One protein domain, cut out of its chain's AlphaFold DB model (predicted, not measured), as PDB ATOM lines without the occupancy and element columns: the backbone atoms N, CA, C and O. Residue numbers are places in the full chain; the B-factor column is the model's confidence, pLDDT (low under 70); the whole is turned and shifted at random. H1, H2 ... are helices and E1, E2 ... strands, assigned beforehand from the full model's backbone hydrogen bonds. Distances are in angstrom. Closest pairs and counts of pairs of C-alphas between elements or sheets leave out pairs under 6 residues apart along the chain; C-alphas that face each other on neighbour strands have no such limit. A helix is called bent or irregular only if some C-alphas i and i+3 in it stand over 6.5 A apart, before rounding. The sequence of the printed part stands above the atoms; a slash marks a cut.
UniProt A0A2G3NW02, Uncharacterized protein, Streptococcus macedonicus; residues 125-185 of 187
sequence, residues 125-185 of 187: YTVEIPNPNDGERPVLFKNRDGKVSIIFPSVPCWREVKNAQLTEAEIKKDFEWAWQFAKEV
ATOM      1  N   TYR A 125      12.022  39.310   0.692       95.38
ATOM      2  CA  TYR A 125      10.670  38.820   0.850       95.38
ATOM      3  C   TYR A 125      10.669  37.310   1.042       95.38
ATOM      4  O   TYR A 125      11.469  36.587   0.451       95.38
ATOM      5  N   THR A 126       9.729  36.829   1.846       96.62
ATOM      6  CA  THR A 126       9.374  35.409   1.930       96.62
ATOM      7  C   THR A 126       8.035  35.194   1.239       96.62
ATOM      8  O   THR A 126       7.152  36.049   1.320       96.62
ATOM      9  N   VAL A 127       7.860  34.059   0.561       97.00
ATOM     10  CA  VAL A 127       6.621  33.743  -0.167       97.00
ATOM     11  C   VAL A 127       6.099  32.390   0.306       97.00
ATOM     12  O   VAL A 127       6.740  31.371   0.068       97.00
ATOM     13  N   GLU A 128       4.941  32.384   0.974       95.56
ATOM     14  CA  GLU A 128       4.182  31.173   1.334       95.56
ATOM     15  C   GLU A 128       2.941  31.101   0.442       95.56
ATOM     16  O   GLU A 128       2.094  31.993   0.478       95.56
ATOM     17  N   ILE A 129       2.850  30.053  -0.374       94.62
ATOM     18  CA  ILE A 129       1.754  29.843  -1.315       94.62
ATOM     19  C   ILE A 129       0.594  29.176  -0.555       94.62
ATOM     20  O   ILE A 129       0.792  28.115   0.043       94.62
ATOM     21  N   PRO A 130      -0.622  29.756  -0.559       90.75
ATOM     22  CA  PRO A 130      -1.764  29.162   0.124       90.75
ATOM     23  C   PRO A 130      -2.123  27.782  -0.437       90.75
ATOM     24  O   PRO A 130      -2.361  27.633  -1.635       90.75
ATOM     25  N   ASN A 131      -2.244  26.795   0.450       90.12
ATOM     26  CA  ASN A 131      -2.744  25.460   0.133       90.12
ATOM     27  C   ASN A 131      -3.945  25.148   1.047       90.12
ATOM     28  O   ASN A 131      -3.768  24.659   2.152       90.12
ATOM     29  N   PRO A 132      -5.182  25.516   0.671       86.12
ATOM     30  CA  PRO A 132      -6.326  25.475   1.589       86.12
ATOM     31  C   PRO A 132      -6.865  24.066   1.870       86.12
ATOM     32  O   PRO A 132      -7.621  23.886   2.822       86.12
ATOM     33  N   ASN A 133      -6.516  23.082   1.037       88.50
ATOM     34  CA  ASN A 133      -7.048  21.718   1.116       88.50
ATOM     35  C   ASN A 133      -6.062  20.727   1.750       88.50
ATOM     36  O   ASN A 133      -6.358  19.536   1.817       88.50
ATOM     37  N   ASP A 134      -4.905  21.208   2.198       78.62
ATOM     38  CA  ASP A 134      -3.839  20.407   2.786       78.62
ATOM     39  C   ASP A 134      -3.069  21.256   3.816       78.62
ATOM     40  O   ASP A 134      -3.014  22.477   3.719       78.62
ATOM     41  N   GLY A 135      -2.515  20.631   4.855       77.25
ATOM     42  CA  GLY A 135      -1.764  21.327   5.908       77.25
ATOM     43  C   GLY A 135      -0.359  21.758   5.477       77.25
ATOM     44  O   GLY A 135       0.338  22.443   6.235       77.25
ATOM     45  N   GLU A 136       0.073  21.338   4.289       84.75
ATOM     46  CA  GLU A 136       1.367  21.676   3.717       84.75
ATOM     47  C   GLU A 136       1.472  23.157   3.340       84.75
ATOM     48  O   GLU A 136       0.520  23.793   2.891       84.75
ATOM     49  N   ARG A 137       2.672  23.717   3.502       86.75
ATOM     50  CA  ARG A 137       2.961  25.135   3.253       86.75
ATOM     51  C   ARG A 137       4.014  25.253   2.158       86.75
ATOM     52  O   ARG A 137       5.192  25.359   2.493       86.75
ATOM     53  N   PRO A 138       3.639  25.174   0.874       93.94
ATOM     54  CA  PRO A 138       4.593  25.380  -0.203       93.94
ATOM     55  C   PRO A 138       5.167  26.799  -0.134       93.94
ATOM     56  O   PRO A 138       4.438  27.769   0.076       93.94
ATOM     57  N   VAL A 139       6.479  26.930  -0.308       96.00
ATOM     58  CA  VAL A 139       7.191  28.218  -0.270       96.00
ATOM     59  C   VAL A 139       8.105  28.364  -1.475       96.00
ATOM     60  O   VAL A 139       8.539  27.358  -2.043       96.00
ATOM     61  N   LEU A 140       8.431  29.603  -1.845       96.88
ATOM     62  CA  LEU A 140       9.525  29.850  -2.784       96.88
ATOM     63  C   LEU A 140      10.872  29.766  -2.070       96.88
ATOM     64  O   LEU A 140      11.047  30.306  -0.976       96.88
ATOM     65  N   PHE A 141      11.821  29.090  -2.705       95.31
ATOM     66  CA  PHE A 141      13.141  28.846  -2.147       95.31
ATOM     67  C   PHE A 141      14.197  28.824  -3.247       95.31
ATOM     68  O   PHE A 141      14.028  28.175  -4.278       95.31
ATOM     69  N   LYS A 142      15.307  29.522  -3.018       94.19
ATOM     70  CA  LYS A 142      16.462  29.557  -3.913       94.19
ATOM     71  C   LYS A 142      17.355  28.346  -3.664       94.19
ATOM     72  O   LYS A 142      17.826  28.126  -2.549       94.19
ATOM     73  N   ASN A 143      17.590  27.538  -4.690       88.88
ATOM     74  CA  ASN A 143      18.470  26.378  -4.599       88.88
ATOM     75  C   ASN A 143      19.961  26.790  -4.637       88.88
ATOM     76  O   ASN A 143      20.298  27.973  -4.686       88.88
ATOM     77  N   ARG A 144      20.871  25.807  -4.603       82.25
ATOM     78  CA  ARG A 144      22.326  26.058  -4.668       82.25
ATOM     79  C   ARG A 144      22.786  26.655  -6.001       82.25
ATOM     80  O   ARG A 144      23.805  27.327  -6.021       82.25
ATOM     81  N   ASP A 145      22.024  26.444  -7.068       81.75
ATOM     82  CA  ASP A 145      22.302  26.981  -8.404       81.75
ATOM     83  C   ASP A 145      21.702  28.386  -8.603       81.75
ATOM     84  O   ASP A 145      21.636  28.878  -9.728       81.75
ATOM     85  N   GLY A 146      21.176  29.011  -7.541       81.75
ATOM     86  CA  GLY A 146      20.543  30.329  -7.607       81.75
ATOM     87  C   GLY A 146      19.149  30.341  -8.245       81.75
ATOM     88  O   GLY A 146      18.566  31.407  -8.421       81.75
ATOM     89  N   LYS A 147      18.579  29.177  -8.578       89.50
ATOM     90  CA  LYS A 147      17.236  29.069  -9.161       89.50
ATOM     91  C   LYS A 147      16.178  29.018  -8.070       89.50
ATOM     92  O   LYS A 147      16.298  28.247  -7.117       89.50
ATOM     93  N   VAL A 148      15.123  29.807  -8.238       95.38
ATOM     94  CA  VAL A 148      13.955  29.780  -7.355       95.38
ATOM     95  C   VAL A 148      13.057  28.610  -7.752       95.38
ATOM     96  O   VAL A 148      12.778  28.395  -8.930       95.38
ATOM     97  N   SER A 149      12.610  27.830  -6.775       95.81
ATOM     98  CA  SER A 149      11.640  26.755  -6.965       95.81
ATOM     99  C   SER A 149      10.645  26.702  -5.810       95.81
ATOM    100  O   SER A 149      10.851  27.308  -4.758       95.81
ATOM    101  N   ILE A 150       9.544  25.980  -6.016       95.81
ATOM    102  CA  ILE A 150       8.567  25.700  -4.963       95.81
ATOM    103  C   ILE A 150       9.037  24.468  -4.191       95.81
ATOM    104  O   ILE A 150       9.278  23.418  -4.791       95.81
ATOM    105  N   ILE A 151       9.145  24.585  -2.869       94.12
ATOM    106  CA  ILE A 151       9.476  23.469  -1.980       94.12
ATOM    107  C   ILE A 151       8.509  23.396  -0.800       94.12
ATOM    108  O   ILE A 151       7.809  24.360  -0.489       94.12
ATOM    109  N   PHE A 152       8.559  22.277  -0.084       92.38
ATOM    110  CA  PHE A 152       7.915  22.119   1.214       92.38
ATOM    111  C   PHE A 152       8.978  22.238   2.313       92.38
ATOM    112  O   PHE A 152       9.885  21.401   2.379       92.38
ATOM    113  N   PRO A 153       8.931  23.287   3.152       86.69
ATOM    114  CA  PRO A 153       9.952  23.520   4.156       86.69
ATOM    115  C   PRO A 153       9.873  22.446   5.242       86.69
ATOM    116  O   PRO A 153       8.825  22.218   5.841       86.69
ATOM    117  N   SER A 154      11.004  21.809   5.537       82.44
ATOM    118  CA  SER A 154      11.080  20.757   6.562       82.44
ATOM    119  C   SER A 154      11.187  21.302   7.993       82.44
ATOM    120  O   SER A 154      11.133  20.526   8.944       82.44
ATOM    121  N   VAL A 155      11.371  22.620   8.161       82.88
ATOM    122  CA  VAL A 155      11.570  23.279   9.462       82.88
ATOM    123  C   VAL A 155      10.625  24.475   9.651       82.88
ATOM    124  O   VAL A 155      10.393  25.225   8.700       82.88
ATOM    125  N   PRO A 156      10.111  24.723  10.873       84.75
ATOM    126  CA  PRO A 156       9.240  25.872  11.147       84.75
ATOM    127  C   PRO A 156       9.912  27.240  10.941       84.75
ATOM    128  O   PRO A 156       9.249  28.191  10.531       84.75
ATOM    129  N   CYS A 157      11.224  27.339  11.181       88.00
ATOM    130  CA  CYS A 157      12.018  28.572  11.067       88.00
ATOM    131  C   CYS A 157      12.476  28.891   9.632       88.00
ATOM    132  O   CYS A 157      13.416  29.655   9.428       88.00
ATOM    133  N   TRP A 158      11.821  28.334   8.609       91.00
ATOM    134  CA  TRP A 158      12.234  28.488   7.209       91.00
ATOM    135  C   TRP A 158      12.352  29.949   6.744       91.00
ATOM    136  O   TRP A 158      13.160  30.235   5.870       91.00
ATOM    137  N   ARG A 159      11.600  30.881   7.346       91.00
ATOM    138  CA  ARG A 159      11.642  32.324   7.031       91.00
ATOM    139  C   ARG A 159      12.980  32.987   7.363       91.00
ATOM    140  O   ARG A 159      13.324  34.013   6.781       91.00
ATOM    141  N   GLU A 160      13.726  32.413   8.299       89.94
ATOM    142  CA  GLU A 160      15.050  32.894   8.708       89.94
ATOM    143  C   GLU A 160      16.163  32.324   7.815       89.94
ATOM    144  O   GLU A 160      17.299  32.795   7.839       89.94
ATOM    145  N   VAL A 161      15.851  31.313   7.000       90.00
ATOM    146  CA  VAL A 161      16.815  30.707   6.082       90.00
ATOM    147  C   VAL A 161      17.053  31.665   4.920       90.00
ATOM    148  O   VAL A 161      16.117  32.007   4.203       90.00
ATOM    149  N   LYS A 162      18.317  32.046   4.685       88.75
ATOM    150  CA  LYS A 162      18.715  32.969   3.601       88.75
ATOM    151  C   LYS A 162      18.102  32.603   2.245       88.75
ATOM    152  O   LYS A 162      17.626  33.466   1.527       88.75
ATOM    153  N   ASN A 163      18.058  31.314   1.919       91.56
ATOM    154  CA  ASN A 163      17.508  30.804   0.664       91.56
ATOM    155  C   ASN A 163      15.991  31.015   0.500       91.56
ATOM    156  O   ASN A 163      15.497  30.941  -0.619       91.56
ATOM    157  N   ALA A 164      15.251  31.271   1.579       93.25
ATOM    158  CA  ALA A 164      13.836  31.631   1.524       93.25
ATOM    159  C   ALA A 164      13.601  33.151   1.470       93.25
ATOM    160  O   ALA A 164      12.462  33.582   1.292       93.25
ATOM    161  N   GLN A 165      14.652  33.957   1.658       93.81
ATOM    162  CA  GLN A 165      14.608  35.415   1.613       93.81
ATOM    163  C   GLN A 165      15.055  35.877   0.227       93.81
ATOM    164  O   GLN A 165      16.245  35.914  -0.076       93.81
ATOM    165  N   LEU A 166      14.080  36.185  -0.624       93.56
ATOM    166  CA  LEU A 166      14.278  36.465  -2.042       93.56
ATOM    167  C   LEU A 166      14.101  37.953  -2.336       93.56
ATOM    168  O   LEU A 166      13.302  38.632  -1.687       93.56
ATOM    169  N   THR A 167      14.802  38.462  -3.341       91.94
ATOM    170  CA  THR A 167      14.539  39.803  -3.869       91.94
ATOM    171  C   THR A 167      13.258  39.810  -4.708       91.94
ATOM    172  O   THR A 167      12.785  38.778  -5.194       91.94
ATOM    173  N   GLU A 168      12.686  40.995  -4.923       92.25
ATOM    174  CA  GLU A 168      11.547  41.158  -5.836       92.25
ATOM    175  C   GLU A 168      11.874  40.664  -7.254       92.25
ATOM    176  O   GLU A 168      11.043  40.011  -7.885       92.25
ATOM    177  N   ALA A 169      13.093  40.926  -7.737       89.62
ATOM    178  CA  ALA A 169      13.543  40.493  -9.055       89.62
ATOM    179  C   ALA A 169      13.632  38.962  -9.159       89.62
ATOM    180  O   ALA A 169      13.163  38.394 -10.143       89.62
ATOM    181  N   GLU A 170      14.162  38.286  -8.133       92.31
ATOM    182  CA  GLU A 170      14.232  36.819  -8.086       92.31
ATOM    183  C   GLU A 170      12.841  36.175  -8.130       92.31
ATOM    184  O   GLU A 170      12.641  35.186  -8.835       92.31
ATOM    185  N   ILE A 171      11.862  36.749  -7.420       95.44
ATOM    186  CA  ILE A 171      10.481  36.249  -7.429       95.44
ATOM    187  C   ILE A 171       9.830  36.507  -8.789       95.44
ATOM    188  O   ILE A 171       9.258  35.597  -9.387       95.44
ATOM    189  N   LYS A 172       9.917  37.739  -9.301       94.62
ATOM    190  CA  LYS A 172       9.218  38.141 -10.529       94.62
ATOM    191  C   LYS A 172       9.786  37.523 -11.801       94.62
ATOM    192  O   LYS A 172       9.062  37.457 -12.786       94.62
ATOM    193  N   LYS A 173      11.032  37.039 -11.784       92.88
ATOM    194  CA  LYS A 173      11.661  36.389 -12.940       92.88
ATOM    195  C   LYS A 173      10.850  35.199 -13.464       92.88
ATOM    196  O   LYS A 173      10.585  35.137 -14.659       92.88
ATOM    197  N   ASP A 174      10.441  34.297 -12.570       95.50
ATOM    198  CA  ASP A 174       9.760  33.043 -12.935       95.50
ATOM    199  C   ASP A 174       8.415  32.842 -12.197       95.50
ATOM    200  O   ASP A 174       7.582  32.035 -12.611       95.50
ATOM    201  N   PHE A 175       8.169  33.586 -11.111       96.75
ATOM    202  CA  PHE A 175       7.017  33.423 -10.214       96.75
ATOM    203  C   PHE A 175       6.290  34.749  -9.943       96.75
ATOM    204  O   PHE A 175       5.802  34.979  -8.836       96.75
ATOM    205  N   GLU A 176       6.163  35.624 -10.950       96.56
ATOM    206  CA  GLU A 176       5.473  36.919 -10.809       96.56
ATOM    207  C   GLU A 176       4.063  36.783 -10.205       96.56
ATOM    208  O   GLU A 176       3.674  37.567  -9.340       96.56
ATOM    209  N   TRP A 177       3.323  35.729 -10.566       96.69
ATOM    210  CA  TRP A 177       1.992  35.443 -10.018       96.69
ATOM    211  C   TRP A 177       1.985  35.233  -8.493       96.69
ATOM    212  O   TRP A 177       0.974  35.504  -7.843       96.69
ATOM    213  N   ALA A 178       3.092  34.762  -7.912       96.38
ATOM    214  CA  ALA A 178       3.215  34.486  -6.484       96.38
ATOM    215  C   ALA A 178       3.572  35.739  -5.669       96.38
ATOM    216  O   ALA A 178       3.489  35.713  -4.441       96.38
ATOM    217  N   TRP A 179       3.907  36.853  -6.330       96.81
ATOM    218  CA  TRP A 179       4.245  38.123  -5.682       96.81
ATOM    219  C   TRP A 179       3.144  38.631  -4.743       96.81
ATOM    220  O   TRP A 179       3.432  39.211  -3.701       96.81
ATOM    221  N   GLN A 180       1.877  38.344  -5.049       96.50
ATOM    222  CA  GLN A 180       0.738  38.692  -4.192       96.50
ATOM    223  C   GLN A 180       0.798  38.066  -2.782       96.50
ATOM    224  O   GLN A 180       0.104  38.526  -1.878       96.50
ATOM    225  N   PHE A 181       1.615  37.025  -2.589       95.81
ATOM    226  CA  PHE A 181       1.816  36.347  -1.307       95.81
ATOM    227  C   PHE A 181       3.129  36.746  -0.611       95.81
ATOM    228  O   PHE A 181       3.432  36.223   0.464       95.81
ATOM    229  N   ALA A 182       3.918  37.643  -1.211       96.12
ATOM    230  CA  ALA A 182       5.201  38.076  -0.678       96.12
ATOM    231  C   ALA A 182       5.034  38.882   0.618       96.12
ATOM    232  O   ALA A 182       4.213  39.795   0.713       96.12
ATOM    233  N   LYS A 183       5.847  38.552   1.624       95.62
ATOM    234  CA  LYS A 183       5.938  39.268   2.901       95.62
ATOM    235  C   LYS A 183       7.350  39.792   3.087       95.62
ATOM    236  O   LYS A 183       8.291  39.000   3.057       95.62
ATOM    237  N   GLU A 184       7.475  41.106   3.268       93.94
ATOM    238  CA  GLU A 184       8.758  41.771   3.515       93.94
ATOM    239  C   GLU A 184       9.404  41.204   4.786       93.94
ATOM    240  O   GLU A 184       8.735  40.966   5.793       93.94
ATOM    241  N   VAL A 185      10.705  40.940   4.714       90.19
ATOM    242  CA  VAL A 185      11.509  40.514   5.857       90.19
ATOM    243  C   VAL A 185      11.977  41.769   6.582       90.19
ATOM    244  O   VAL A 185      12.847  42.489   6.092       90.19
TER     245      VAL A 185
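AT A GLANCE: This is residues 125 to 185 of the 187 residues of an uncharacterized protein of Streptococcus macedonicus (UniProt A0A2G3NW02). Two small strand pairs, the hairpin of E2 and E3 and the pair of E1 and E4, meet in the middle where E1 comes near E2 without pairing with it; the irregular helix H1 packs on E1 and comes near E3, and the long loops from E1 to E2 and from E3 to H1 complete the body. The 61 printed residues have one named helix and four named strands, ordered E1 E2 E3 H1 E4, in two antiparallel two-stranded sheets. The class is mixed, helices and strands, with under half of the residues in named elements. It is compact, with radius of gyration of the C-alphas 10.8 A, and spans 29 by 22 by 20 A.

IN THESE COORDINATES: E2 is residues 139 to 142, 10.1 A, from C-alpha 139 at (7.191, 28.218, -0.270); E3 is 148 to 151, 9.4 A. E1 is 125 to 127 and E4 182 to 184, each 6.6 A; C-alpha 184 is at (8.758, 41.771, 3.515). H1 is 168 to 181, 11.8 A, irregular: C-alphas 174 and 177 are 8.6 A apart.

HOW THE PARTS SIT: In hairpin E2 and E3, N 139 and O 151 are 2.9 A apart, within hydrogen-bond range; between E1 and E4, N 126 and O 183 are too, at 2.9 A. The closest C-alphas of E1 and E2, Val 127 and Leu 140, are 5.5 A apart; those of E1 and H1, Val 127 and Phe 181, 5.6 A. E3 and E4 are apart. In H1, 3 of 10 O i to N i+4 pairs and 5 of 11 O i to N i+3 pairs are within range.

THE WHOLE: The C-alphas farthest apart, Asn 133 and Asp 145, are 31.3 A apart. The links E1 to E2 and E3 to H1 are long. The printed part has no cut; no printed residue is under 70 in pLDDT.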